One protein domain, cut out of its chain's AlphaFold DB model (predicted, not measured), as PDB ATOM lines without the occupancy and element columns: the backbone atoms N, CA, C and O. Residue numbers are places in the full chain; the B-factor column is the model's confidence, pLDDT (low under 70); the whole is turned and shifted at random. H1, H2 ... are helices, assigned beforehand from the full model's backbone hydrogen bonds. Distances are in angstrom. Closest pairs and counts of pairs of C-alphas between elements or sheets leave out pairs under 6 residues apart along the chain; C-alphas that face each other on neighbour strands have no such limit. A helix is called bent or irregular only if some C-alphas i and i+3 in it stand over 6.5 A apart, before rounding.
ATOM      1  N   VAL A 412      21.113 -36.793 -27.103       67.69
ATOM      2  CA  VAL A 412      19.980 -36.579 -26.191       67.69
ATOM      3  C   VAL A 412      20.028 -37.544 -25.000       67.69
ATOM      4  O   VAL A 412      19.867 -37.120 -23.852       67.69
ATOM      5  N   ASP A 413      20.328 -38.824 -25.229       68.31
ATOM      6  CA  ASP A 413      20.461 -39.805 -24.146       68.31
ATOM      7  C   ASP A 413      21.727 -39.570 -23.296       68.31
ATOM      8  O   ASP A 413      21.711 -39.820 -22.085       68.31
ATOM      9  N   LEU A 414      22.794 -38.987 -23.863       72.25
ATOM     10  CA  LEU A 414      23.941 -38.471 -23.101       72.25
ATOM     11  C   LEU A 414      23.535 -37.342 -22.145       72.25
ATOM     12  O   LEU A 414      23.974 -37.345 -20.991       72.25
ATOM     13  N   LEU A 415      22.696 -36.394 -22.580       72.56
ATOM     14  CA  LEU A 415      22.174 -35.323 -21.720       72.56
ATOM     15  C   LEU A 415      21.293 -35.886 -20.597       72.56
ATOM     16  O   LEU A 415      21.530 -35.570 -19.427       72.56
ATOM     17  N   GLY A 416      20.354 -36.783 -20.918       77.62
ATOM     18  CA  GLY A 416      19.512 -37.462 -19.927       77.62
ATOM     19  C   GLY A 416      20.330 -38.243 -18.889       77.62
ATOM     20  O   GLY A 416      20.107 -38.116 -17.681       77.62
ATOM     21  N   THR A 417      21.358 -38.970 -19.340       81.75
ATOM     22  CA  THR A 417      22.282 -39.725 -18.475       81.75
ATOM     23  C   THR A 417      23.141 -38.807 -17.601       81.75
ATOM     24  O   THR A 417      23.346 -39.092 -16.418       81.75
ATOM     25  N   ARG A 418      23.630 -37.677 -18.133       83.75
ATOM     26  CA  ARG A 418      24.353 -36.659 -17.345       83.75
ATOM     27  C   ARG A 418      23.455 -36.052 -16.267       83.75
ATOM     28  O   ARG A 418      23.889 -35.968 -15.120       83.75
ATOM     29  N   ALA A 419      22.213 -35.700 -16.598       83.75
ATOM     30  CA  ALA A 419      21.244 -35.169 -15.641       83.75
ATOM     31  C   ALA A 419      20.939 -36.178 -14.517       83.75
ATOM     32  O   ALA A 419      21.002 -35.822 -13.341       83.75
ATOM     33  N   ALA A 420      20.713 -37.452 -14.854       87.50
ATOM     34  CA  ALA A 420      20.483 -38.510 -13.867       87.50
ATOM     35  C   ALA A 420      21.695 -38.747 -12.950       87.50
ATOM     36  O   ALA A 420      21.546 -38.928 -11.741       87.50
ATOM     37  N   ARG A 421      22.916 -38.676 -13.498       88.56
ATOM     38  CA  ARG A 421      24.153 -38.713 -12.705       88.56
ATOM     39  C   ARG A 421      24.279 -37.501 -11.786       88.56
ATOM     40  O   ARG A 421      24.703 -37.674 -10.647       88.56
ATOM     41  N   LEU A 422      23.942 -36.293 -12.231       87.88
ATOM     42  CA  LEU A 422      23.962 -35.110 -11.364       87.88
ATOM     43  C   LEU A 422      22.922 -35.222 -10.240       87.88
ATOM     44  O   LEU A 422      23.271 -34.969  -9.090       87.88
ATOM     45  N   TRP A 423      21.711 -35.706 -10.535       89.81
ATOM     46  CA  TRP A 423      20.682 -35.980  -9.526       89.81
ATOM     47  C   TRP A 423      21.153 -36.990  -8.470       89.81
ATOM     48  O   TRP A 423      21.123 -36.699  -7.276       89.81
ATOM     49  N   GLY A 424      21.681 -38.143  -8.900       89.06
ATOM     50  CA  GLY A 424      22.188 -39.174  -7.989       89.06
ATOM     51  C   GLY A 424      23.326 -38.696  -7.076       89.06
ATOM     52  O   GLY A 424      23.430 -39.163  -5.945       89.06
ATOM     53  N   LEU A 425      24.150 -37.739  -7.525       91.44
ATOM     54  CA  LEU A 425      25.120 -37.065  -6.653       91.44
ATOM     55  C   LEU A 425      24.446 -36.059  -5.718       91.44
ATOM     56  O   LEU A 425      24.738 -36.058  -4.528       91.44
ATOM     57  N   GLY A 426      23.564 -35.208  -6.247       86.44
ATOM     58  CA  GLY A 426      22.894 -34.156  -5.486       86.44
ATOM     59  C   GLY A 426      22.146 -34.709  -4.277       86.44
ATOM     60  O   GLY A 426      22.349 -34.231  -3.169       86.44
ATOM     61  N   VAL A 427      21.372 -35.781  -4.454       89.50
ATOM     62  CA  VAL A 427      20.630 -36.419  -3.354       89.50
ATOM     63  C   VAL A 427      21.560 -37.090  -2.327       89.50
ATOM     64  O   VAL A 427      21.273 -37.061  -1.129       89.50
ATOM     65  N   ALA A 428      22.701 -37.645  -2.756       91.25
ATOM     66  CA  ALA A 428      23.715 -38.166  -1.835       91.25
ATOM     67  C   ALA A 428      24.377 -37.037  -1.022       91.25
ATOM     68  O   ALA A 428      24.518 -37.160   0.191       91.25
ATOM     69  N   LEU A 429      24.712 -35.910  -1.659       89.81
ATOM     70  CA  LEU A 429      25.266 -34.728  -0.989       89.81
ATOM     71  C   LEU A 429      24.257 -34.064  -0.043       89.81
ATOM     72  O   LEU A 429      24.637 -33.678   1.056       89.81
ATOM     73  N   VAL A 430      22.976 -33.984  -0.418       86.62
ATOM     74  CA  VAL A 430      21.897 -33.529   0.478       86.62
ATOM     75  C   VAL A 430      21.762 -34.471   1.674       86.62
ATOM     76  O   VAL A 430      21.625 -33.999   2.794       86.62
ATOM     77  N   SER A 431      21.885 -35.787   1.474       88.19
ATOM     78  CA  SER A 431      21.879 -36.748   2.586       88.19
ATOM     79  C   SER A 431      23.077 -36.562   3.523       88.19
ATOM     80  O   SER A 431      22.911 -36.625   4.734       88.19
ATOM     81  N   ILE A 432      24.267 -36.267   2.993       88.06
ATOM     82  CA  ILE A 432      25.439 -35.916   3.811       88.06
ATOM     83  C   ILE A 432      25.205 -34.593   4.558       88.06
ATOM     84  O   ILE A 432      25.503 -34.507   5.742       88.06
ATOM     85  N   ALA A 433      24.633 -33.580   3.904       82.88
ATOM     86  CA  ALA A 433      24.359 -32.283   4.520       82.88
ATOM     87  C   ALA A 433      23.317 -32.374   5.648       82.88
ATOM     88  O   ALA A 433      23.533 -31.788   6.704       82.88
ATOM     89  N   LEU A 434      22.234 -33.138   5.458       81.44
ATOM     90  CA  LEU A 434      21.235 -33.419   6.498       81.44
ATOM     91  C   LEU A 434      21.855 -34.167   7.688       81.44
ATOM     92  O   LEU A 434      21.602 -33.803   8.834       81.44
ATOM     93  N   PHE A 435      22.737 -35.135   7.422       84.00
ATOM     94  CA  PHE A 435      23.485 -35.834   8.466       84.00
ATOM     95  C   PHE A 435      24.408 -34.895   9.255       84.00
ATOM     96  O   PHE A 435      24.350 -34.857  10.481       84.00
ATOM     97  N   CYS A 436      25.195 -34.060   8.571       84.19
ATOM     98  CA  CYS A 436      26.029 -33.043   9.219       84.19
ATOM     99  C   CYS A 436      25.216 -31.965   9.960       84.19
ATOM    100  O   CYS A 436      25.736 -31.358  10.892       84.19
ATOM    101  N   ALA A 437      23.958 -31.733   9.571       75.56
ATOM    102  CA  ALA A 437      23.024 -30.844  10.261       75.56
ATOM    103  C   ALA A 437      22.348 -31.490  11.491       75.56
ATOM    104  O   ALA A 437      21.524 -30.840  12.130       75.56
ATOM    105  N   GLY A 438      22.701 -32.733  11.841       74.62
ATOM    106  CA  GLY A 438      22.215 -33.417  13.042       74.62
ATOM    107  C   GLY A 438      21.013 -34.339  12.828       74.62
ATOM    108  O   GLY A 438      20.273 -34.576  13.781       74.62
ATOM    109  N   SER A 439      20.792 -34.870  11.617       79.12
ATOM    110  CA  SER A 439      19.736 -35.871  11.408       79.12
ATOM    111  C   SER A 439      19.973 -37.137  12.243       79.12
ATOM    112  O   SER A 439      21.105 -37.590  12.431       79.12
ATOM    113  N   VAL A 440      18.880 -37.747  12.707       82.12
ATOM    114  CA  VAL A 440      18.922 -38.994  13.483       82.12
ATOM    115  C   VAL A 440      19.491 -40.135  12.631       82.12
ATOM    116  O   VAL A 440      19.242 -40.218  11.427       82.12
ATOM    117  N   ASN A 441      20.296 -40.992  13.263       88.19
ATOM    118  CA  ASN A 441      21.010 -42.095  12.621       88.19
ATOM    119  C   ASN A 441      20.917 -43.375  13.466       88.19
ATOM    120  O   ASN A 441      21.926 -43.909  13.940       88.19
ATOM    121  N   GLU A 442      19.695 -43.854  13.696       87.88
ATOM    122  CA  GLU A 442      19.478 -45.118  14.398       87.88
ATOM    123  C   GLU A 442      20.185 -46.282  13.697       87.88
ATOM    124  O   GLU A 442      20.294 -46.342  12.467       87.88
ATOM    125  N   HIS A 443      20.718 -47.200  14.509       87.06
ATOM    126  CA  HIS A 443      21.496 -48.362  14.067       87.06
ATOM    127  C   HIS A 443      22.659 -48.034  13.108       87.06
ATOM    128  O   HIS A 443      23.138 -48.914  12.394       87.06
ATOM    129  N   ALA A 444      23.118 -46.776  13.084       90.31
ATOM    130  CA  ALA A 444      24.116 -46.276  12.144       90.31
ATOM    131  C   ALA A 444      23.707 -46.419  10.652       90.31
ATOM    132  O   ALA A 444      24.565 -46.407   9.765       90.31
ATOM    133  N   ALA A 445      22.407 -46.553  10.349       92.06
ATOM    134  CA  ALA A 445      21.898 -46.929   9.027       92.06
ATOM    135  C   ALA A 445      22.171 -45.904   7.901       92.06
ATOM    136  O   ALA A 445      22.195 -46.286   6.726       92.06
ATOM    137  N   LEU A 446      22.460 -44.634   8.214       91.44
ATOM    138  CA  LEU A 446      22.850 -43.635   7.206       91.44
ATOM    139  C   LEU A 446      24.212 -43.936   6.560       91.44
ATOM    140  O   LEU A 446      24.397 -43.620   5.384       91.44
ATOM    141  N   TYR A 447      25.151 -44.575   7.271       92.38
ATOM    142  CA  TYR A 447      26.469 -44.905   6.711       92.38
ATOM    143  C   TYR A 447      26.380 -45.894   5.531       92.38
ATOM    144  O   TYR A 447      26.841 -45.540   4.440       92.38
ATOM    145  N   PRO A 448      25.754 -47.088   5.659       95.50
ATOM    146  CA  PRO A 448      25.553 -47.975   4.517       95.50
ATOM    147  C   PRO A 448      24.598 -47.379   3.476       95.50
ATOM    148  O   PRO A 448      24.770 -47.663   2.294       95.50
ATOM    149  N   MET A 449      23.643 -46.516   3.855       95.19
ATOM    150  CA  MET A 449      22.756 -45.842   2.896       95.19
ATOM    151  C   MET A 449      23.538 -44.929   1.941       95.19
ATOM    152  O   MET A 449      23.472 -45.096   0.721       95.19
ATOM    153  N   ILE A 450      24.306 -43.985   2.492       94.50
ATOM    154  CA  ILE A 450      25.112 -43.029   1.721       94.50
ATOM    155  C   ILE A 450      26.217 -43.776   0.963       94.50
ATOM    156  O   ILE A 450      26.430 -43.509  -0.222       94.50
ATOM    157  N   GLY A 451      26.857 -44.760   1.603       94.75
ATOM    158  CA  GLY A 451      27.827 -45.648   0.964       94.75
ATOM    159  C   GLY A 451      27.250 -46.336  -0.274       94.75
ATOM    160  O   GLY A 451      27.812 -46.212  -1.358       94.75
ATOM    161  N   LEU A 452      26.081 -46.973  -0.161       95.38
ATOM    162  CA  LEU A 452      25.422 -47.666  -1.270       95.38
ATOM    163  C   LEU A 452      25.068 -46.716  -2.428       95.38
ATOM    164  O   LEU A 452      25.311 -47.047  -3.591       95.38
ATOM    165  N   MET A 453      24.558 -45.517  -2.126       95.00
ATOM    166  CA  MET A 453      24.268 -44.483  -3.132       95.00
ATOM    167  C   MET A 453      25.534 -44.047  -3.889       95.00
ATOM    168  O   MET A 453      25.523 -43.954  -5.122       95.00
ATOM    169  N   LEU A 454      26.638 -43.810  -3.171       94.31
ATOM    170  CA  LEU A 454      27.917 -43.404  -3.758       94.31
ATOM    171  C   LEU A 454      28.594 -44.545  -4.530       94.31
ATOM    172  O   LEU A 454      29.102 -44.303  -5.624       94.31
ATOM    173  N   CYS A 455      28.549 -45.785  -4.036       93.19
ATOM    174  CA  CYS A 455      29.075 -46.963  -4.728       93.19
ATOM    175  C   CYS A 455      28.347 -47.215  -6.053       93.19
ATOM    176  O   CYS A 455      28.989 -47.388  -7.086       93.19
ATOM    177  N   VAL A 456      27.013 -47.170  -6.066       90.56
ATOM    178  CA  VAL A 456      26.220 -47.371  -7.292       90.56
ATOM    179  C   VAL A 456      26.462 -46.259  -8.309       90.56
ATOM    180  O   VAL A 456      26.603 -46.532  -9.503       90.56
ATOM    181  N   ARG A 457      26.609 -45.012  -7.846       89.81
ATOM    182  CA  ARG A 457      27.096 -43.909  -8.682       89.81
ATOM    183  C   ARG A 457      28.487 -44.206  -9.254       89.81
ATOM    184  O   ARG A 457      28.688 -44.022 -10.453       89.81
ATOM    185  N   ALA A 458      29.439 -44.610  -8.413       89.56
ATOM    186  CA  ALA A 458      30.824 -44.843  -8.808       89.56
ATOM    187  C   ALA A 458      30.923 -45.956  -9.857       89.56
ATOM    188  O   ALA A 458      31.578 -45.763 -10.876       89.56
ATOM    189  N   LEU A 459      30.188 -47.058  -9.685       87.44
ATOM    190  CA  LEU A 459      30.094 -48.136 -10.674       87.44
ATOM    191  C   LEU A 459      29.460 -47.655 -11.993       87.44
ATOM    192  O   LEU A 459      29.978 -47.947 -13.068       87.44
ATOM    193  N   ASN A 460      28.387 -46.853 -11.938       85.88
ATOM    194  CA  ASN A 460      27.726 -46.307 -13.133       85.88
ATOM    195  C   ASN A 460      28.599 -45.328 -13.946       85.88
ATOM    196  O   ASN A 460      28.352 -45.137 -15.140       85.88
ATOM    197  N   VAL A 461      29.579 -44.677 -13.310       84.81
ATOM    198  CA  VAL A 461      30.471 -43.690 -13.944       84.81
ATOM    199  C   VAL A 461      31.826 -44.293 -14.320       84.81
ATOM    200  O   VAL A 461      32.313 -44.024 -15.414       84.81
ATOM    201  N   GLY A 462      32.432 -45.074 -13.425       81.38
ATOM    202  CA  GLY A 462      33.814 -45.543 -13.521       81.38
ATOM    203  C   GLY A 462      34.007 -46.898 -14.202       81.38
ATOM    204  O   GLY A 462      35.135 -47.211 -14.564       81.38
ATOM    205  N   VAL A 463      32.948 -47.694 -14.400       83.06
ATOM    206  CA  VAL A 463      33.042 -49.006 -15.063       83.06
ATOM    207  C   VAL A 463      32.403 -48.937 -16.461       83.06
ATOM    208  O   VAL A 463      31.172 -48.882 -16.575       83.06
ATOM    209  N   PRO A 464      33.200 -48.944 -17.551       77.19
ATOM    210  CA  PRO A 464      32.683 -48.971 -18.918       77.19
ATOM    211  C   PRO A 464      31.757 -50.172 -19.152       77.19
ATOM    212  O   PRO A 464      32.001 -51.267 -18.655       77.19
ATOM    213  N   GLY A 465      30.656 -49.971 -19.879       74.75
ATOM    214  CA  GLY A 465      29.678 -51.033 -20.165       74.75
ATOM    215  C   GLY A 465      28.832 -51.506 -18.970       74.75
ATOM    216  O   GLY A 465      27.846 -52.216 -19.183       74.75
ATOM    217  N   PHE A 466      29.122 -51.076 -17.732       75.06
ATOM    218  CA  PHE A 466      28.317 -51.438 -16.559       75.06
ATOM    219  C   PHE A 466      26.862 -51.007 -16.734       75.06
ATOM    220  O   PHE A 466      25.970 -51.823 -16.517       75.06
ATOM    221  N   GLY A 467      26.621 -49.793 -17.246       69.75
ATOM    222  CA  GLY A 467      25.286 -49.250 -17.536       69.75
ATOM    223  C   GLY A 467      24.360 -50.217 -18.291       69.75
ATOM    224  O   GLY A 467      23.213 -50.401 -17.892       69.75
ATOM    225  N   SER A 468      24.883 -50.890 -19.318       71.12
ATOM    226  CA  SER A 468      24.166 -51.850 -20.170       71.12
ATOM    227  C   SER A 468      24.184 -53.300 -19.665       71.12
ATOM    228  O   SER A 468      23.514 -54.160 -20.237       71.12
ATOM    229  N   SER A 469      24.943 -53.610 -18.611       82.06
ATOM    230  CA  SER A 469      25.062 -54.978 -18.099       82.06
ATOM    231  C   SER A 469      23.765 -55.469 -17.438       82.06
ATOM    232  O   SER A 469      23.060 -54.723 -16.752       82.06
ATOM    233  N   ARG A 470      23.457 -56.768 -17.591       83.19
ATOM    234  CA  ARG A 470      22.299 -57.389 -16.917       83.19
ATOM    235  C   ARG A 470      22.404 -57.269 -15.390       83.19
ATOM    236  O   ARG A 470      21.384 -57.051 -14.747       83.19
ATOM    237  N   VAL A 471      23.624 -57.354 -14.849       81.44
ATOM    238  CA  VAL A 471      23.935 -57.225 -13.415       81.44
ATOM    239  C   VAL A 471      23.582 -55.830 -12.896       81.44
ATOM    240  O   VAL A 471      22.813 -55.721 -11.947       81.44
ATOM    241  N   ASN A 472      24.053 -54.761 -13.548       82.00
ATOM    242  CA  ASN A 472      23.722 -53.384 -13.164       82.00
ATOM    243  C   ASN A 472      22.211 -53.129 -13.135       82.00
ATOM    244  O   ASN A 472      21.718 -52.482 -12.222       82.00
ATOM    245  N   LEU A 473      21.458 -53.667 -14.099       80.69
ATOM    246  CA  LEU A 473      20.002 -53.504 -14.132       80.69
ATOM    247  C   LEU A 473      19.284 -54.232 -12.981       80.69
ATOM    248  O   LEU A 473      18.199 -53.803 -12.603       80.69
ATOM    249  N   VAL A 474      19.868 -55.297 -12.419       85.06
ATOM    250  CA  VAL A 474      19.376 -55.939 -11.185       85.06
ATOM    251  C   VAL A 474      19.781 -55.118  -9.959       85.06
ATOM    252  O   VAL A 474      18.927 -54.794  -9.139       85.06
ATOM    253  N   VAL A 475      21.048 -54.698  -9.869       85.31
ATOM    254  CA  VAL A 475      21.555 -53.840  -8.781       85.31
ATOM    255  C   VAL A 475      20.719 -52.562  -8.663       85.31
ATOM    256  O   VAL A 475      20.170 -52.275  -7.605       85.31
ATOM    257  N   LEU A 476      20.532 -51.832  -9.762       83.94
ATOM    258  CA  LEU A 476      19.741 -50.602  -9.815       83.94
ATOM    259  C   LEU A 476      18.230 -50.812  -9.590       83.94
ATOM    260  O   LEU A 476      17.538 -49.841  -9.295       83.94
ATOM    261  N   ALA A 477      17.714 -52.041  -9.709       84.62
ATOM    262  CA  ALA A 477      16.332 -52.370  -9.353       84.62
ATOM    263  C   ALA A 477      16.158 -52.657  -7.850       84.62
ATOM    264  O   ALA A 477      15.119 -52.325  -7.289       84.62
ATOM    265  N   VAL A 478      17.168 -53.241  -7.196       91.06
ATOM    266  CA  VAL A 478      17.139 -53.602  -5.764       91.06
ATOM    267  C   VAL A 478      17.571 -52.439  -4.863       91.06
ATOM    268  O   VAL A 478      17.001 -52.222  -3.795       91.06
ATOM    269  N   VAL A 479      18.573 -51.668  -5.291       93.81
ATOM    270  CA  VAL A 479      19.178 -50.596  -4.486       93.81
ATOM    271  C   VAL A 479      18.184 -49.519  -4.031       93.81
ATOM    272  O   VAL A 479      18.301 -49.119  -2.876       93.81
ATOM    273  N   PRO A 480      17.211 -49.037  -4.833       94.44
ATOM    274  CA  PRO A 480      16.222 -48.068  -4.355       94.44
ATOM    275  C   PRO A 480      15.453 -48.571  -3.129       94.44
ATOM    276  O   PRO A 480      15.376 -47.860  -2.130       94.44
ATOM    277  N   SER A 481      14.981 -49.821  -3.152       95.62
ATOM    278  CA  SER A 481      14.314 -50.455  -2.010       95.62
ATOM    279  C   SER A 481      15.232 -50.568  -0.790       95.62
ATOM    280  O   SER A 481      14.801 -50.284   0.325       95.62
ATOM    281  N   ALA A 482      16.506 -50.922  -0.990       96.12
ATOM    282  CA  ALA A 482      17.487 -51.008   0.093       96.12
ATOM    283  C   ALA A 482      17.810 -49.630   0.706       96.12
ATOM    284  O   ALA A 482      17.800 -49.480   1.924       96.12
ATOM    285  N   VAL A 483      18.031 -48.602  -0.122       96.44
ATOM    286  CA  VAL A 483      18.240 -47.212   0.324       96.44
ATOM    287  C   VAL A 483      17.010 -46.691   1.065       96.44
ATOM    288  O   VAL A 483      17.153 -46.045   2.097       96.44
ATOM    289  N   TYR A 484      15.804 -47.010   0.589       96.00
ATOM    290  CA  TYR A 484      14.560 -46.653   1.267       96.00
ATOM    291  C   TYR A 484      14.427 -47.337   2.635       96.00
ATOM    292  O   TYR A 484      14.099 -46.677   3.619       96.00
ATOM    293  N   ALA A 485      14.739 -48.634   2.720       95.50
ATOM    294  CA  ALA A 485      14.724 -49.376   3.977       95.50
ATOM    295  C   ALA A 485      15.748 -48.842   4.990       95.50
ATOM    296  O   ALA A 485      15.432 -48.730   6.172       95.50
ATOM    297  N   LEU A 486      16.944 -48.455   4.534       95.12
ATOM    298  CA  LEU A 486      17.970 -47.844   5.384       95.12
ATOM    299  C   LEU A 486      17.589 -46.421   5.830       95.12
ATOM    300  O   LEU A 486      17.807 -46.081   6.988       95.12
ATOM    301  N   ALA A 487      16.960 -45.616   4.965       92.88
ATOM    302  CA  ALA A 487      16.424 -44.300   5.332       92.88
ATOM    303  C   ALA A 487      15.309 -44.399   6.392       92.88
ATOM    304  O   ALA A 487      15.246 -43.582   7.311       92.88
ATOM    305  N   ALA A 488      14.450 -45.418   6.277       91.69
ATOM    306  CA  ALA A 488      13.431 -45.718   7.275       91.69
ATOM    307  C   ALA A 488      14.071 -46.172   8.597       91.69
ATOM    308  O   ALA A 488      13.762 -45.620   9.648       91.69
ATOM    309  N   ALA A 489      15.013 -47.119   8.546       91.38
ATOM    310  CA  ALA A 489      15.710 -47.622   9.728       91.38
ATOM    311  C   ALA A 489      16.488 -46.523  10.473       91.38
ATOM    312  O   ALA A 489      16.459 -46.506  11.693       91.38
ATOM    313  N   ALA A 490      17.112 -45.576   9.761       90.12
ATOM    314  CA  ALA A 490      17.852 -44.460  10.360       90.12
ATOM    315  C   ALA A 490      16.989 -43.508  11.211       90.12
ATOM    316  O   ALA A 490      17.524 -42.810  12.068       90.12
ATOM    317  N   THR A 491      15.675 -43.467  10.972       87.00
ATOM    318  CA  THR A 491      14.728 -42.542  11.622       87.00
ATOM    319  C   THR A 491      13.711 -43.250  12.524       87.00
ATOM    320  O   THR A 491      12.645 -42.699  12.815       87.00
ATOM    321  N   GLY A 492      13.988 -44.497  12.924       84.44
ATOM    322  CA  GLY A 492      13.056 -45.316  13.703       84.44
ATOM    323  C   GLY A 492      11.741 -45.573  12.971       84.44
ATOM    324  O   GLY A 492      10.674 -45.569  13.583       84.44
ATOM    325  N   PHE A 493      11.783 -45.711  11.642       86.88
ATOM    326  CA  PHE A 493      10.607 -45.776  10.765       86.88
ATOM    327  C   PHE A 493       9.667 -44.567  10.941       86.88
ATOM    328  O   PHE A 493       8.449 -44.681  10.822       86.88
ATOM    329  N   GLY A 494      10.240 -43.397  11.245       79.75
ATOM    330  CA  GLY A 494       9.520 -42.150  11.501       79.75
ATOM    331  C   GLY A 494       8.996 -41.985  12.931       79.75
ATOM    332  O   GLY A 494       8.335 -40.988  13.187       79.75
ATOM    333  N   SER A 495       9.265 -42.919  13.855       81.31
ATOM    334  CA  SER A 495       8.838 -42.802  15.265       81.31
ATOM    335  C   SER A 495       9.632 -41.771  16.077       81.31
ATOM    336  O   SER A 495       9.081 -41.193  17.008       81.31
ATOM    337  N   VAL A 496      10.900 -41.527  15.725       78.38
ATOM    338  CA  VAL A 496      11.810 -40.659  16.501       78.38
ATOM    339  C   VAL A 496      11.998 -39.281  15.869       78.38
ATOM    340  O   VAL A 496      12.292 -38.314  16.571       78.38
ATOM    341  N   SER A 497      11.867 -39.181  14.544       72.38
ATOM    342  CA  SER A 497      12.170 -37.942  13.822       72.38
ATOM    343  C   SER A 497      11.605 -37.925  12.397       72.38
ATOM    344  O   SER A 497      12.369 -37.910  11.427       72.38
ATOM    345  N   ALA A 498      10.277 -37.928  12.241       77.88
ATOM    346  CA  ALA A 498       9.631 -37.954  10.920       77.88
ATOM    347  C   ALA A 498      10.165 -36.849   9.978       77.88
ATOM    348  O   ALA A 498      10.543 -37.123   8.839       77.88
ATOM    349  N   ASN A 499      10.319 -35.620  10.480       73.25
ATOM    350  CA  ASN A 499      10.855 -34.485   9.715       73.25
ATOM    351  C   ASN A 499      12.343 -34.597   9.310       73.25
ATOM    352  O   ASN A 499      12.772 -33.868   8.418       73.25
ATOM    353  N   HIS A 500      13.122 -35.513   9.896       76.38
ATOM    354  CA  HIS A 500      14.517 -35.770   9.502       76.38
ATOM    355  C   HIS A 500      14.652 -36.900   8.460       76.38
ATOM    356  O   HIS A 500      15.765 -37.300   8.121       76.38
ATOM    357  N   TRP A 501      13.546 -37.436   7.927       83.75
ATOM    358  CA  TRP A 501      13.581 -38.541   6.965       83.75
ATOM    359  C   TRP A 501      14.200 -38.134   5.621       83.75
ATOM    360  O   TRP A 501      13.713 -37.256   4.908       83.75
ATOM    361  N   HIS A 502      15.221 -38.883   5.197       88.94
ATOM    362  CA  HIS A 502      15.888 -38.766   3.896       88.94
ATOM    363  C   HIS A 502      15.021 -39.312   2.731       88.94
ATOM    364  O   HIS A 502      15.466 -40.145   1.944       88.94
ATOM    365  N   ALA A 503      13.754 -38.892   2.617       86.06
ATOM    366  CA  ALA A 503      12.740 -39.570   1.792       86.06
ATOM    367  C   ALA A 503      13.055 -39.579   0.283       86.06
ATOM    368  O   ALA A 503      12.640 -40.485  -0.437       86.06
ATOM    369  N   LEU A 504      13.844 -38.610  -0.197       89.81
ATOM    370  CA  LEU A 504      14.306 -38.559  -1.588       89.81
ATOM    371  C   LEU A 504      15.532 -39.440  -1.873       89.81
ATOM    372  O   LEU A 504      15.808 -39.678  -3.049       89.81
ATOM    373  N   ALA A 505      16.243 -39.964  -0.864       92.31
ATOM    374  CA  ALA A 505      17.439 -40.804  -1.042       92.31
ATOM    375  C   ALA A 505      17.283 -41.938  -2.086       92.31
ATOM    376  O   ALA A 505      18.154 -42.058  -2.954       92.31
ATOM    377  N   PRO A 506      16.173 -42.706  -2.120       94.44
ATOM    378  CA  PRO A 506      15.980 -43.791  -3.089       94.44
ATOM    379  C   PRO A 506      15.864 -43.306  -4.536       94.44
ATOM    380  O   PRO A 506      16.163 -44.051  -5.473       94.44
ATOM    381  N   THR A 507      15.452 -42.048  -4.742       93.94
ATOM    382  CA  THR A 507      15.304 -41.485  -6.088       93.94
ATOM    383  C   THR A 507      16.645 -41.373  -6.805       93.94
ATOM    384  O   THR A 507      16.664 -41.472  -8.022       93.94
ATOM    385  N   GLY A 508      17.771 -41.231  -6.092       92.25
ATOM    386  CA  GLY A 508      19.111 -41.180  -6.686       92.25
ATOM    387  C   GLY A 508      19.440 -42.415  -7.545       92.25
ATOM    388  O   GLY A 508      19.597 -42.280  -8.762       92.25
ATOM    389  N   PRO A 509      19.514 -43.625  -6.959       92.44
ATOM    390  CA  PRO A 509      19.723 -44.861  -7.714       92.44
ATOM    391  C   PRO A 509      18.558 -45.191  -8.661       92.44
ATOM    392  O   PRO A 509      18.800 -45.714  -9.748       92.44
ATOM    393  N   PHE A 510      17.309 -44.847  -8.325       93.62
ATOM    394  CA  PHE A 510      16.181 -45.144  -9.214       93.62
ATOM    395  C   PHE A 510      16.177 -44.265 -10.478       93.62
ATOM    396  O   PHE A 510      15.960 -44.762 -11.579       93.62
ATOM    397  N   VAL A 511      16.526 -42.982 -10.373       91.81
ATOM    398  CA  VAL A 511      16.730 -42.087 -11.526       91.81
ATOM    399  C   VAL A 511      17.900 -42.553 -12.400       91.81
ATOM    400  O   VAL A 511      17.809 -42.476 -13.627       91.81
ATOM    401  N   LEU A 512      18.962 -43.114 -11.807       89.44
ATOM    402  CA  LEU A 512      20.028 -43.778 -12.567       89.44
ATOM    403  C   LEU A 512      19.507 -45.002 -13.343       89.44
ATOM    404  O   LEU A 512      19.849 -45.136 -14.517       89.44
ATOM    405  N   LEU A 513      18.641 -45.843 -12.751       88.50
ATOM    406  CA  LEU A 513      17.968 -46.941 -13.469       88.50
ATOM    407  C   LEU A 513      17.169 -46.419 -14.668       88.50
ATOM    408  O   LEU A 513      17.313 -46.929 -15.778       88.50
ATOM    409  N   LEU A 514      16.343 -45.392 -14.445       88.44
ATOM    410  CA  LEU A 514      15.471 -44.792 -15.459       88.44
ATOM    411  C   LEU A 514      16.247 -44.190 -16.641       88.44
ATOM    412  O   LEU A 514      15.718 -44.155 -17.751       88.44
ATOM    413  N   ALA A 515      17.484 -43.737 -16.422       86.00
ATOM    414  CA  ALA A 515      18.352 -43.233 -17.483       86.00
ATOM    415  C   ALA A 515      19.004 -44.349 -18.314       86.00
ATOM    416  O   ALA A 515      19.120 -44.205 -19.526       86.00
ATOM    417  N   VAL A 516      19.397 -45.470 -17.690       83.88
ATOM    418  CA  VAL A 516      20.072 -46.584 -18.391       83.88
ATOM    419  C   VAL A 516      19.120 -47.657 -18.932       83.88
ATOM    420  O   VAL A 516      19.574 -48.586 -19.600       83.88
ATOM    421  N   THR A 517      17.810 -47.582 -18.659       83.62
ATOM    422  CA  THR A 517      16.842 -48.579 -19.143       83.62
ATOM    423  C   THR A 517      15.588 -47.986 -19.784       83.62
ATOM    424  O   THR A 517      14.856 -47.188 -19.202       83.62
ATOM    425  N   THR A 518      15.285 -48.457 -20.993       80.50
ATOM    426  CA  THR A 518      14.041 -48.164 -21.721       80.50
ATOM    427  C   THR A 518      12.950 -49.209 -21.467       80.50
ATOM    428  O   THR A 518      11.771 -48.935 -21.696       80.50
ATOM    429  N   SER A 519      13.297 -50.389 -20.939       83.94
ATOM    430  CA  SER A 519      12.342 -51.470 -20.667       83.94
ATOM    431  C   SER A 519      11.255 -51.014 -19.689       83.94
ATOM    432  O   SER A 519      11.557 -50.568 -18.583       83.94
ATOM    433  N   VAL A 520       9.983 -51.106 -20.087       86.00
ATOM    434  CA  VAL A 520       8.849 -50.823 -19.188       86.00
ATOM    435  C   VAL A 520       8.820 -51.855 -18.060       86.00
ATOM    436  O   VAL A 520       8.839 -51.468 -16.899       86.00
ATOM    437  N   VAL A 521       8.921 -53.147 -18.395       86.94
ATOM    438  CA  VAL A 521       8.903 -54.263 -17.431       86.94
ATOM    439  C   VAL A 521       9.917 -54.067 -16.302       86.94
ATOM    440  O   VAL A 521       9.542 -54.135 -15.138       86.94
ATOM    441  N   ARG A 522      11.186 -53.752 -16.607       84.75
ATOM    442  CA  ARG A 522      12.214 -53.544 -15.562       84.75
ATOM    443  C   ARG A 522      11.889 -52.367 -14.640       84.75
ATOM    444  O   ARG A 522      12.126 -52.456 -13.440       84.75
ATOM    445  N   ARG A 523      11.335 -51.279 -15.188       88.81
ATOM    446  CA  ARG A 523      10.928 -50.095 -14.415       88.81
ATOM    447  C   ARG A 523       9.727 -50.401 -13.522       88.81
ATOM    448  O   ARG A 523       9.755 -50.041 -12.352       88.81
ATOM    449  N   SER A 524       8.734 -51.123 -14.041       88.69
ATOM    450  CA  SER A 524       7.571 -51.590 -13.278       88.69
ATOM    451  C   SER A 524       7.956 -52.577 -12.174       88.69
ATOM    452  O   SER A 524       7.451 -52.452 -11.066       88.69
ATOM    453  N   VAL A 525       8.882 -53.507 -12.430       89.75
ATOM    454  CA  VAL A 525       9.390 -54.451 -11.417       89.75
ATOM    455  C   VAL A 525      10.147 -53.720 -10.308       89.75
ATOM    456  O   VAL A 525       9.899 -53.986  -9.140       89.75
ATOM    457  N   ALA A 526      11.021 -52.768 -10.643       90.50
ATOM    458  CA  ALA A 526      11.751 -51.984  -9.647       90.50
ATOM    459  C   ALA A 526      10.830 -51.053  -8.828       90.50
ATOM    460  O   ALA A 526      10.942 -51.000  -7.605       90.50
ATOM    461  N   ALA A 527       9.862 -50.384  -9.470       92.06
ATOM    462  CA  ALA A 527       8.833 -49.611  -8.766       92.06
ATOM    463  C   ALA A 527       7.975 -50.509  -7.856       92.06
ATOM    464  O   ALA A 527       7.751 -50.173  -6.698       92.06
ATOM    465  N   GLY A 528       7.553 -51.675  -8.351       93.69
ATOM    466  CA  GLY A 528       6.803 -52.670  -7.586       93.69
ATOM    467  C   GLY A 528       7.589 -53.210  -6.392       93.69
ATOM    468  O   GLY A 528       7.043 -53.298  -5.300       93.69
ATOM    469  N   ALA A 529       8.884 -53.490  -6.556       93.50
ATOM    470  CA  ALA A 529       9.758 -53.915  -5.465       93.50
ATOM    471  C   ALA A 529       9.892 -52.833  -4.382       93.50
ATOM    472  O   ALA A 529       9.909 -53.162  -3.195       93.50
ATOM    473  N   TRP A 530       9.951 -51.552  -4.763       94.38
ATOM    474  CA  TRP A 530       9.940 -50.442  -3.807       94.38
ATOM    475  C   TRP A 530       8.580 -50.347  -3.101       94.38
ATOM    476  O   TRP A 530       8.558 -50.362  -1.876       94.38
ATOM    477  N   ILE A 531       7.457 -50.384  -3.829       95.12
ATOM    478  CA  ILE A 531       6.099 -50.389  -3.246       95.12
ATOM    479  C   ILE A 531       5.924 -51.539  -2.244       95.12
ATOM    480  O   ILE A 531       5.512 -51.303  -1.111       95.12
ATOM    481  N   VAL A 532       6.283 -52.772  -2.616       96.00
ATOM    482  CA  VAL A 532       6.206 -53.947  -1.730       96.00
ATOM    483  C   VAL A 532       7.095 -53.767  -0.500       96.00
ATOM    484  O   VAL A 532       6.648 -54.030   0.614       96.00
ATOM    485  N   THR A 533       8.317 -53.251  -0.666       95.94
ATOM    486  CA  THR A 533       9.204 -52.935   0.468       95.94
ATOM    487  C   THR A 533       8.554 -51.908   1.396       95.94
ATOM    488  O   THR A 533       8.538 -52.103   2.608       95.94
ATOM    489  N   SER A 534       7.960 -50.846   0.852       95.06
ATOM    490  CA  SER A 534       7.261 -49.818   1.625       95.06
ATOM    491  C   SER A 534       6.044 -50.359   2.371       95.06
ATOM    492  O   SER A 534       5.866 -50.015   3.533       95.06
ATOM    493  N   LEU A 535       5.255 -51.250   1.762       95.81
ATOM    494  CA  LEU A 535       4.128 -51.917   2.422       95.81
ATOM    495  C   LEU A 535       4.591 -52.839   3.562       95.81
ATOM    496  O   LEU A 535       4.019 -52.798   4.647       95.81
ATOM    497  N   VAL A 536       5.656 -53.625   3.357       96.06
ATOM    498  CA  VAL A 536       6.232 -54.499   4.397       96.06
ATOM    499  C   VAL A 536       6.793 -53.681   5.565       96.06
ATOM    500  O   VAL A 536       6.551 -54.012   6.726       96.06
ATOM    501  N   LEU A 537       7.504 -52.588   5.281       95.19
ATOM    502  CA  LEU A 537       8.022 -51.695   6.319       95.19
ATOM    503  C   LEU A 537       6.903 -50.935   7.039       95.19
ATOM    504  O   LEU A 537       6.991 -50.761   8.251       95.19
ATOM    505  N   ALA A 538       5.837 -50.544   6.338       93.88
ATOM    506  CA  ALA A 538       4.675 -49.902   6.945       93.88
ATOM    507  C   ALA A 538       3.907 -50.874   7.848       93.88
ATOM    508  O   ALA A 538       3.529 -50.494   8.950       93.88
ATOM    509  N   ALA A 539       3.745 -52.139   7.446       94.19
ATOM    510  CA  ALA A 539       3.154 -53.177   8.291       94.19
ATOM    511  C   ALA A 539       4.003 -53.442   9.549       94.19
ATOM    512  O   ALA A 539       3.467 -53.510  10.654       94.19
ATOM    513  N   ARG A 540       5.337 -53.516   9.406       92.69
ATOM    514  CA  ARG A 540       6.266 -53.645  10.542       92.69
ATOM    515  C   ARG A 540       6.192 -52.441  11.487       92.69
ATOM    516  O   ARG A 540       6.156 -52.634  12.695       92.69
ATOM    517  N   ALA A 541       6.175 -51.221  10.952       90.50
ATOM    518  CA  ALA A 541       6.056 -49.998  11.743       90.50
ATOM    519  C   ALA A 541       4.667 -49.864  12.392       90.50
ATOM    520  O   ALA A 541       4.557 -49.404  13.519       90.50
ATOM    521  N   GLY A 542       3.610 -50.336  11.727       88.94
ATOM    522  CA  GLY A 542       2.241 -50.345  12.246       88.94
ATOM    523  C   GLY A 542       2.050 -51.244  13.464       88.94
ATOM    524  O   GLY A 542       1.188 -50.960  14.289       88.94
ATOM    525  N   ALA A 543       2.891 -52.271  13.621       89.62
ATOM    526  CA  ALA A 543       2.918 -53.107  14.819       89.62
ATOM    527  C   ALA A 543       3.435 -52.369  16.074       89.62
ATOM    528  O   ALA A 543       3.191 -52.840  17.181       89.62
ATOM    529  N   THR A 544       4.132 -51.233  15.924       85.00
ATOM    530  CA  THR A 544       4.564 -50.379  17.049       85.00
ATOM    531  C   THR A 544       3.783 -49.068  17.124       85.00
ATOM    532  O   THR A 544       3.425 -48.634  18.214       85.00
ATOM    533  N   SER A 545       3.495 -48.432  15.984       86.50
ATOM    534  CA  SER A 545       2.693 -47.212  15.904       86.50
ATOM    535  C   SER A 545       2.011 -47.075  14.544       86.50
ATOM    536  O   SER A 545       2.658 -47.035  13.494       86.50
ATOM    537  N   ALA A 546       0.689 -46.882  14.569       85.12
ATOM    538  CA  ALA A 546      -0.071 -46.499  13.384       85.12
ATOM    539  C   ALA A 546       0.482 -45.212  12.745       85.12
ATOM    540  O   ALA A 546       0.472 -45.088  11.524       85.12
ATOM    541  N   GLY A 547       1.023 -44.278  13.538       83.69
ATOM    542  CA  GLY A 547       1.662 -43.067  13.021       83.69
ATOM    543  C   GLY A 547       2.863 -43.395  12.130       83.69
ATOM    544  O   GLY A 547       2.884 -43.024  10.957       83.69
ATOM    545  N   SER A 548       3.816 -44.176  12.646       86.94
ATOM    546  CA  SER A 548       5.017 -44.594  11.911       86.94
ATOM    547  C   SER A 548       4.686 -45.314  10.598       86.94
ATOM    548  O   SER A 548       5.291 -45.012   9.571       86.94
ATOM    549  N   ALA A 549       3.664 -46.180  10.580       89.62
ATOM    550  CA  ALA A 549       3.185 -46.807   9.342       89.62
ATOM    551  C   ALA A 549       2.790 -45.785   8.262       89.62
ATOM    552  O   ALA A 549       3.162 -45.940   7.098       89.62
ATOM    553  N   HIS A 550       2.083 -44.714   8.635       88.19
ATOM    554  CA  HIS A 550       1.715 -43.663   7.688       88.19
ATOM    555  C   HIS A 550       2.933 -42.849   7.224       88.19
ATOM    556  O   HIS A 550       3.020 -42.557   6.033       88.19
ATOM    557  N   VAL A 551       3.899 -42.527   8.102       88.62
ATOM    558  CA  VAL A 551       5.131 -41.811   7.693       88.62
ATOM    559  C   VAL A 551       5.888 -42.604   6.623       88.62
ATOM    560  O   VAL A 551       6.273 -42.035   5.600       88.62
ATOM    561  N   VAL A 552       6.018 -43.927   6.806       92.06
ATOM    562  CA  VAL A 552       6.598 -44.849   5.812       92.06
ATOM    563  C   VAL A 552       5.875 -44.689   4.464       92.06
ATOM    564  O   VAL A 552       6.502 -44.326   3.463       92.06
ATOM    565  N   LEU A 553       4.553 -44.878   4.427       91.75
ATOM    566  CA  LEU A 553       3.769 -44.814   3.185       91.75
ATOM    567  C   LEU A 553       3.843 -43.441   2.494       91.75
ATOM    568  O   LEU A 553       4.022 -43.382   1.276       91.75
ATOM    569  N   VAL A 554       3.780 -42.341   3.250       89.44
ATOM    570  CA  VAL A 554       3.908 -40.972   2.714       89.44
ATOM    571  C   VAL A 554       5.296 -40.753   2.103       89.44
ATOM    572  O   VAL A 554       5.398 -40.271   0.973       89.44
ATOM    573  N   ALA A 555       6.367 -41.168   2.788       91.19
ATOM    574  CA  ALA A 555       7.736 -41.050   2.284       91.19
ATOM    575  C   ALA A 555       7.961 -41.861   0.990       91.19
ATOM    576  O   ALA A 555       8.661 -41.406   0.082       91.19
ATOM    577  N   ALA A 556       7.341 -43.042   0.875       91.75
ATOM    578  CA  ALA A 556       7.357 -43.839  -0.354       91.75
ATOM    579  C   ALA A 556       6.621 -43.140  -1.506       91.75
ATOM    580  O   ALA A 556       7.155 -43.044  -2.613       91.75
ATOM    581  N   GLY A 557       5.422 -42.607  -1.235       89.19
ATOM    582  CA  GLY A 557       4.615 -41.871  -2.210       89.19
ATOM    583  C   GLY A 557       5.355 -40.665  -2.791       89.19
ATOM    584  O   GLY A 557       5.411 -40.517  -4.009       89.19
ATOM    585  N   VAL A 558       6.006 -39.862  -1.939       88.94
ATOM    586  CA  VAL A 558       6.859 -38.727  -2.345       88.94
ATOM    587  C   VAL A 558       7.955 -39.164  -3.323       88.94
ATOM    588  O   VAL A 558       8.101 -38.580  -4.400       88.94
ATOM    589  N   GLY A 559       8.718 -40.203  -2.970       89.38
ATOM    590  CA  GLY A 559       9.828 -40.684  -3.792       89.38
ATOM    591  C   GLY A 559       9.373 -41.241  -5.146       89.38
ATOM    592  O   GLY A 559       9.948 -40.900  -6.185       89.38
ATOM    593  N   LEU A 560       8.311 -42.050  -5.152       89.25
ATOM    594  CA  LEU A 560       7.735 -42.617  -6.373       89.25
ATOM    595  C   LEU A 560       7.152 -41.523  -7.277       89.25
ATOM    596  O   LEU A 560       7.481 -41.485  -8.465       89.25
ATOM    597  N   ALA A 561       6.370 -40.588  -6.726       84.31
ATOM    598  CA  ALA A 561       5.770 -39.490  -7.482       84.31
ATOM    599  C   ALA A 561       6.833 -38.587  -8.130       84.31
ATOM    600  O   ALA A 561       6.743 -38.303  -9.328       84.31
ATOM    601  N   PHE A 562       7.897 -38.232  -7.396       86.75
ATOM    602  CA  PHE A 562       9.039 -37.501  -7.956       86.75
ATOM    603  C   PHE A 562       9.653 -38.237  -9.158       86.75
ATOM    604  O   PHE A 562       9.937 -37.636 -10.197       86.75
ATOM    605  N   THR A 563       9.828 -39.557  -9.061       86.50
ATOM    606  CA  THR A 563      10.408 -40.339 -10.167       86.50
ATOM    607  C   THR A 563       9.457 -40.483 -11.361       86.50
ATOM    608  O   THR A 563       9.920 -40.550 -12.500       86.50
ATOM    609  N   GLY A 564       8.140 -40.424 -11.139       81.81
ATOM    610  CA  GLY A 564       7.138 -40.277 -12.197       81.81
ATOM    611  C   GLY A 564       7.287 -38.954 -12.956       81.81
ATOM    612  O   GLY A 564       7.403 -38.964 -14.184       81.81
ATOM    613  N   VAL A 565       7.393 -37.832 -12.232       78.81
ATOM    614  CA  VAL A 565       7.671 -36.503 -12.814       78.81
ATOM    615  C   VAL A 565       8.982 -36.517 -13.608       78.81
ATOM    616  O   VAL A 565       9.025 -36.014 -14.731       78.81
ATOM    617  N   TRP A 566      10.028 -37.180 -13.101       84.19
ATOM    618  CA  TRP A 566      11.288 -37.359 -13.831       84.19
ATOM    619  C   TRP A 566      11.117 -38.116 -15.161       84.19
ATOM    620  O   TRP A 566      11.712 -37.731 -16.168       84.19
ATOM    621  N   VAL A 567      10.289 -39.168 -15.215       83.00
ATOM    622  CA  VAL A 567      10.005 -39.887 -16.474       83.00
ATOM    623  C   VAL A 567       9.299 -38.984 -17.486       83.00
ATOM    624  O   VAL A 567       9.643 -39.033 -18.668       83.00
ATOM    625  N   VAL A 568       8.345 -38.156 -17.049       79.38
ATOM    626  CA  VAL A 568       7.666 -37.180 -17.920       79.38
ATOM    627  C   VAL A 568       8.665 -36.142 -18.438       79.38
ATOM    628  O   VAL A 568       8.757 -35.928 -19.646       79.38
ATOM    629  N   PHE A 569       9.496 -35.589 -17.555       78.19
ATOM    630  CA  PHE A 569      10.545 -34.632 -17.904       78.19
ATOM    631  C   PHE A 569      11.548 -35.182 -18.937       78.19
ATOM    632  O   PHE A 569      11.880 -34.509 -19.911       78.19
ATOM    633  N   GLN A 570      11.982 -36.437 -18.790       78.62
ATOM    634  CA  GLN A 570      12.878 -37.092 -19.753       78.62
ATOM    635  C   GLN A 570      12.210 -37.360 -21.113       78.62
ATOM    636  O   GLN A 570      12.886 -37.335 -22.141       78.62
ATOM    637  N   ARG A 571      10.891 -37.607 -21.160       81.00
ATOM    638  CA  ARG A 571      10.148 -37.698 -22.434       81.00
ATOM    639  C   ARG A 571      10.103 -36.343 -23.141       81.00
ATOM    640  O   ARG A 571      10.346 -36.289 -24.339       81.00
ATOM    641  N   LEU A 572       9.854 -35.275 -22.385       75.50
ATOM    642  CA  LEU A 572       9.783 -33.900 -22.877       75.50
ATOM    643  C   LEU A 572      11.129 -33.430 -23.456       75.50
ATOM    644  O   LEU A 572      11.182 -32.969 -24.592       75.50
ATOM    645  N   LEU A 573      12.233 -33.660 -22.735       74.62
ATOM    646  CA  LEU A 573      13.592 -33.407 -23.237       74.62
ATOM    647  C   LEU A 573      13.902 -34.173 -24.531       74.62
ATOM    648  O   LEU A 573      14.538 -33.626 -25.431       74.62
ATOM    649  N   ARG A 574      13.454 -35.431 -24.641       78.12
ATOM    650  CA  ARG A 574      13.640 -36.240 -25.855       78.12
ATOM    651  C   ARG A 574      12.818 -35.755 -27.046       78.12
ATOM    652  O   ARG A 574      13.251 -35.957 -28.175       78.12
ATOM    653  N   HIS A 575      11.662 -35.142 -26.805       78.31
ATOM    654  CA  HIS A 575      10.826 -34.565 -27.856       78.31
ATOM    655  C   HIS A 575      11.502 -33.332 -28.471       78.31
ATOM    656  O   HIS A 575      11.864 -33.380 -29.645       78.31
ATOM    657  N   LEU A 576      11.819 -32.329 -27.642       71.88
ATOM    658  CA  LEU A 576      12.536 -31.108 -28.047       71.88
ATOM    659  C   LEU A 576      13.889 -31.424 -28.710       71.88
ATOM    660  O   LEU A 576      14.276 -30.827 -29.713       71.88
ATOM    661  N   GLY A 577      14.617 -32.406 -28.164       71.62
ATOM    662  CA  GLY A 577      15.904 -32.842 -28.704       71.62
ATOM    663  C   GLY A 577      15.820 -33.335 -30.153       71.62
ATOM    664  O   GLY A 577      16.702 -33.014 -30.944       71.62
ATOM    665  N   ARG A 578      14.750 -34.054 -30.519       75.94
ATOM    666  CA  ARG A 578      14.527 -34.532 -31.895       75.94
ATOM    667  C   ARG A 578      14.185 -33.392 -32.846       75.94
ATOM    668  O   ARG A 578      14.841 -33.260 -33.872       75.94
ATOM    669  N   GLN A 579      13.241 -32.533 -32.470       72.38
ATOM    670  CA  GLN A 579      12.788 -31.413 -33.306       72.38
ATOM    671  C   GLN A 579      13.944 -30.452 -33.620       72.38
ATOM    672  O   GLN A 579      14.235 -30.166 -34.781       72.38
ATOM    673  N   SER A 580      14.735 -30.093 -32.601       69.12
ATOM    674  CA  SER A 580      15.937 -29.267 -32.779       69.12
ATOM    675  C   SER A 580      17.008 -29.889 -33.691       69.12
ATOM    676  O   SER A 580      17.804 -29.159 -34.287       69.12
ATOM    677  N   PHE A 581      17.043 -31.220 -33.829       70.56
ATOM    678  CA  PHE A 581      17.940 -31.919 -34.748       70.56
ATOM    679  C   PHE A 581      17.367 -31.991 -36.169       70.56
ATOM    680  O   PHE A 581      18.098 -31.727 -37.125       70.56
ATOM    681  N   GLU A 582      16.074 -32.283 -36.318       73.19
ATOM    682  CA  GLU A 582      15.374 -32.297 -37.609       73.19
ATOM    683  C   GLU A 582      15.459 -30.926 -38.300       73.19
ATOM    684  O   GLU A 582      15.926 -30.852 -39.441       73.19
ATOM    685  N   ALA A 583      15.181 -29.833 -37.579       70.25
ATOM    686  CA  ALA A 583      15.317 -28.468 -38.092       70.25
ATOM    687  C   ALA A 583      16.756 -28.142 -38.554       70.25
ATOM    688  O   ALA A 583      16.969 -27.570 -39.625       70.25
ATOM    689  N   ARG A 584      17.783 -28.559 -37.794       70.12
ATOM    690  CA  ARG A 584      19.199 -28.384 -38.187       70.12
ATOM    691  C   ARG A 584      19.568 -29.198 -39.422       70.12
ATOM    692  O   ARG A 584      20.328 -28.720 -40.264       70.12
ATOM    693  N   LYS A 585      19.051 -30.424 -39.527       76.50
ATOM    694  CA  LYS A 585      19.273 -31.327 -40.662       76.50
ATOM    695  C   LYS A 585      18.654 -30.760 -41.939       76.50
ATOM    696  O   LYS A 585      19.300 -30.810 -42.986       76.50
ATOM    697  N   GLU A 586      17.462 -30.171 -41.849       77.31
ATOM    698  CA  GLU A 586      16.828 -29.484 -42.975       77.31
ATOM    699  C   GLU A 586      17.605 -28.222 -43.382       77.31
ATOM    700  O   GLU A 586      17.940 -28.075 -44.558       77.31
ATOM    701  N   LEU A 587      18.009 -27.376 -42.425       72.31
ATOM    702  CA  LEU A 587      18.831 -26.190 -42.701       72.31
ATOM    703  C   LEU A 587      20.146 -26.553 -43.421       72.31
ATOM    704  O   LEU A 587      20.495 -25.942 -44.430       72.31
ATOM    705  N   ALA A 588      20.847 -27.590 -42.952       72.94
ATOM    706  CA  ALA A 588      22.086 -28.072 -43.567       72.94
ATOM    707  C   ALA A 588      21.868 -28.694 -44.961       72.94
ATOM    708  O   ALA A 588      22.743 -28.606 -45.826       72.94
ATOM    709  N   ALA A 589      20.710 -29.317 -45.206       76.75
ATOM    710  CA  ALA A 589      20.339 -29.812 -46.529       76.75
ATOM    711  C   ALA A 589      20.024 -28.662 -47.503       76.75
ATOM    712  O   ALA A 589      20.385 -28.740 -48.678       76.75
ATOM    713  N   LEU A 590      19.387 -27.590 -47.022       74.94
ATOM    714  CA  LEU A 590      19.078 -26.395 -47.807       74.94
ATOM    715  C   LEU A 590      20.338 -25.605 -48.174       74.94
ATOM    716  O   LEU A 590      20.492 -25.252 -49.342       74.94
ATOM    717  N   ASP A 591      21.262 -25.404 -47.230       71.31
ATOM    718  CA  ASP A 591      22.550 -24.748 -47.493       71.31
ATOM    719  C   ASP A 591      23.386 -25.537 -48.516       71.31
ATOM    720  O   ASP A 591      23.832 -24.990 -49.524       71.31
ATOM    721  N   ARG A 592      23.482 -26.866 -48.353       71.69
ATOM    722  CA  ARG A 592      24.163 -27.738 -49.326       71.69
ATOM    723  C   ARG A 592      23.546 -27.649 -50.726       71.69
ATOM    724  O   ARG A 592      24.281 -27.634 -51.709       71.69
ATOM    725  N   ARG A 593      22.213 -27.580 -50.840       72.19
ATOM    726  CA  ARG A 593      21.535 -27.369 -52.133       72.19
ATOM    727  C   ARG A 593      21.853 -25.988 -52.710       72.19
ATOM    728  O   ARG A 593      22.209 -25.908 -53.877       72.19
ATOM    729  N   ALA A 594      21.806 -24.928 -51.903       69.25
ATOM    730  CA  ALA A 594      22.124 -23.571 -52.349       69.25
ATOM    731  C   ALA A 594      23.571 -23.435 -52.861       69.25
ATOM    732  O   ALA A 594      23.803 -22.774 -53.872       69.25
ATOM    733  N   GLN A 595      24.535 -24.106 -52.221       66.44
ATOM    734  CA  GLN A 595      25.924 -24.170 -52.691       66.44
ATOM    735  C   GLN A 595      26.043 -24.862 -54.061       66.44
ATOM    736  O   GLN A 595      26.762 -24.372 -54.931       66.44
ATOM    737  N   LEU A 596      25.308 -25.961 -54.284       65.00
ATOM    738  CA  LEU A 596      25.252 -26.648 -55.582       65.00
ATOM    739  C   LEU A 596      24.585 -25.778 -56.663       65.00
ATOM    740  O   LEU A 596      25.093 -25.685 -57.779       65.00
ATOM    741  N   ASP A 597      23.492 -25.090 -56.329       62.25
ATOM    742  CA  ASP A 597      22.783 -24.194 -57.249       62.25
ATOM    743  C   ASP A 597      23.665 -22.998 -57.664       62.25
ATOM    744  O   ASP A 597      23.771 -22.679 -58.852       62.25
ATOM    745  N   ALA A 598      24.387 -22.390 -56.717       57.44
ATOM    746  CA  ALA A 598      25.365 -21.335 -56.992       57.44
ATOM    747  C   ALA A 598      26.554 -21.844 -57.831       57.44
ATOM    748  O   ALA A 598      26.994 -21.164 -58.765       57.44
ATOM    749  N   ALA A 599      27.041 -23.060 -57.559       53.44
ATOM    750  CA  ALA A 599      28.076 -23.709 -58.361       53.44
ATOM    751  C   ALA A 599      27.611 -24.013 -59.800       53.44
ATOM    752  O   ALA A 599      28.432 -23.973 -60.720       53.44
ATOM    753  N   ASN A 600      26.316 -24.241 -60.028       50.50
ATOM    754  CA  ASN A 600      25.748 -24.387 -61.369       50.50
ATOM    755  C   ASN A 600      25.602 -23.027 -62.082       50.50
ATOM    756  O   ASN A 600      26.076 -22.867 -63.210       50.50
TER     757      ASN A 600
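This is residues 412 to 600 of the 651 residues of the protein "HATPase_c domain-containing protein" of Pseudoclavibacter chungangensis (UniProt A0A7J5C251). What does one see first? Three helical hairpins stand side by side, H3b with H4 in the middle, H1 with H2 on one side and H5 with H6 on the other, and the far part of very long H6, residues 582 to 600, sticks out as an arm. These six make an up-and-down bundle, each running against the one before it in the chain. What is it built of? The printed part has 189 residues with six named helices, H1 to H6 in that order, and no named strand; the class is all helix. How spread out is it? It is loose, with a radius of gyration of the C-alphas of 21.1 A and spans of 85 by 32 by 27 A.

Where is the longest helix? H6, residues 546 to 600, measures 82.1 A from C-alpha 546 at (-0.071, -46.499, 13.384) to C-alpha 600 at (25.748, -24.387, -61.369). Where are the others? H5 is residues 520 to 542, 32.1 A, and H4 residues 507 to 516. H1, residues 412 to 436, is 36.1 A long and begins at (19.980, -36.579, -26.191); H2, residues 446 to 462, is 23.5 A. Is any helix bent? H3, residues 470 to 490, assigned as one helix by its hydrogen bonds, is bent: C-alphas 477 and 480 are 6.6 A apart, and its arms H3a, residues 470 to 477, and H3b, residues 480 to 490, stand at a steep tilt of 39 degrees.

What does H6 touch? With residues 548 to 560 alone it touches H5, a hairpin at a shallow tilt of 19 degrees, the closest C-alphas those of Ala 538 and Ala 549 at 4.2 A. With residues 559 to 567 alone it touches H4, closest at the C-alphas of Thr 507 and Gly 559, 6.0 A. With residues 570 to 577 alone it touches residues 412 to 416 of H1, closest at the C-alphas of Val 412 and Gly 577, 6.1 A. Which helix is the hub? H4 touches four helices, among them H1, with the C-alphas of Gly 424 and Gly 508 closest at 3.9 A. H3b and H4 are a hairpin, closest at the C-alphas of Pro 480 and Phe 510, 5.7 A. What of H2 and H5? H1 and H2 are a hairpin at 24 degrees, a shallow tilt, closest at the C-alphas of Ala 428 and Ile 450, 6.2 A. H5 touches H3b, closest at the C-alphas of Ser 481 and Trp 530, 4.7 A, and is apart from H1 and H2. Are the backbones in order? Every O i to N i+4 pair is within hydrogen-bond range in H2, H3a, H3b, H4 and H5, against 20 of 21 in H1 and 50 of 51 in H6.

How large is it? The C-alphas of Thr 544 and Asn 600, the two farthest apart, are 85.3 A apart; without residues 582 to 600 the body spans 55 by 28 by 28 A. Is there a cut or a long link? The printed part has no cut, and the long link is H3 to H4, 16 residues. Where is confidence low? Residues 412 to 413, 467, 580 and 594 to 600 are under 70, while the mean pLDDT of the printed part is 84.5.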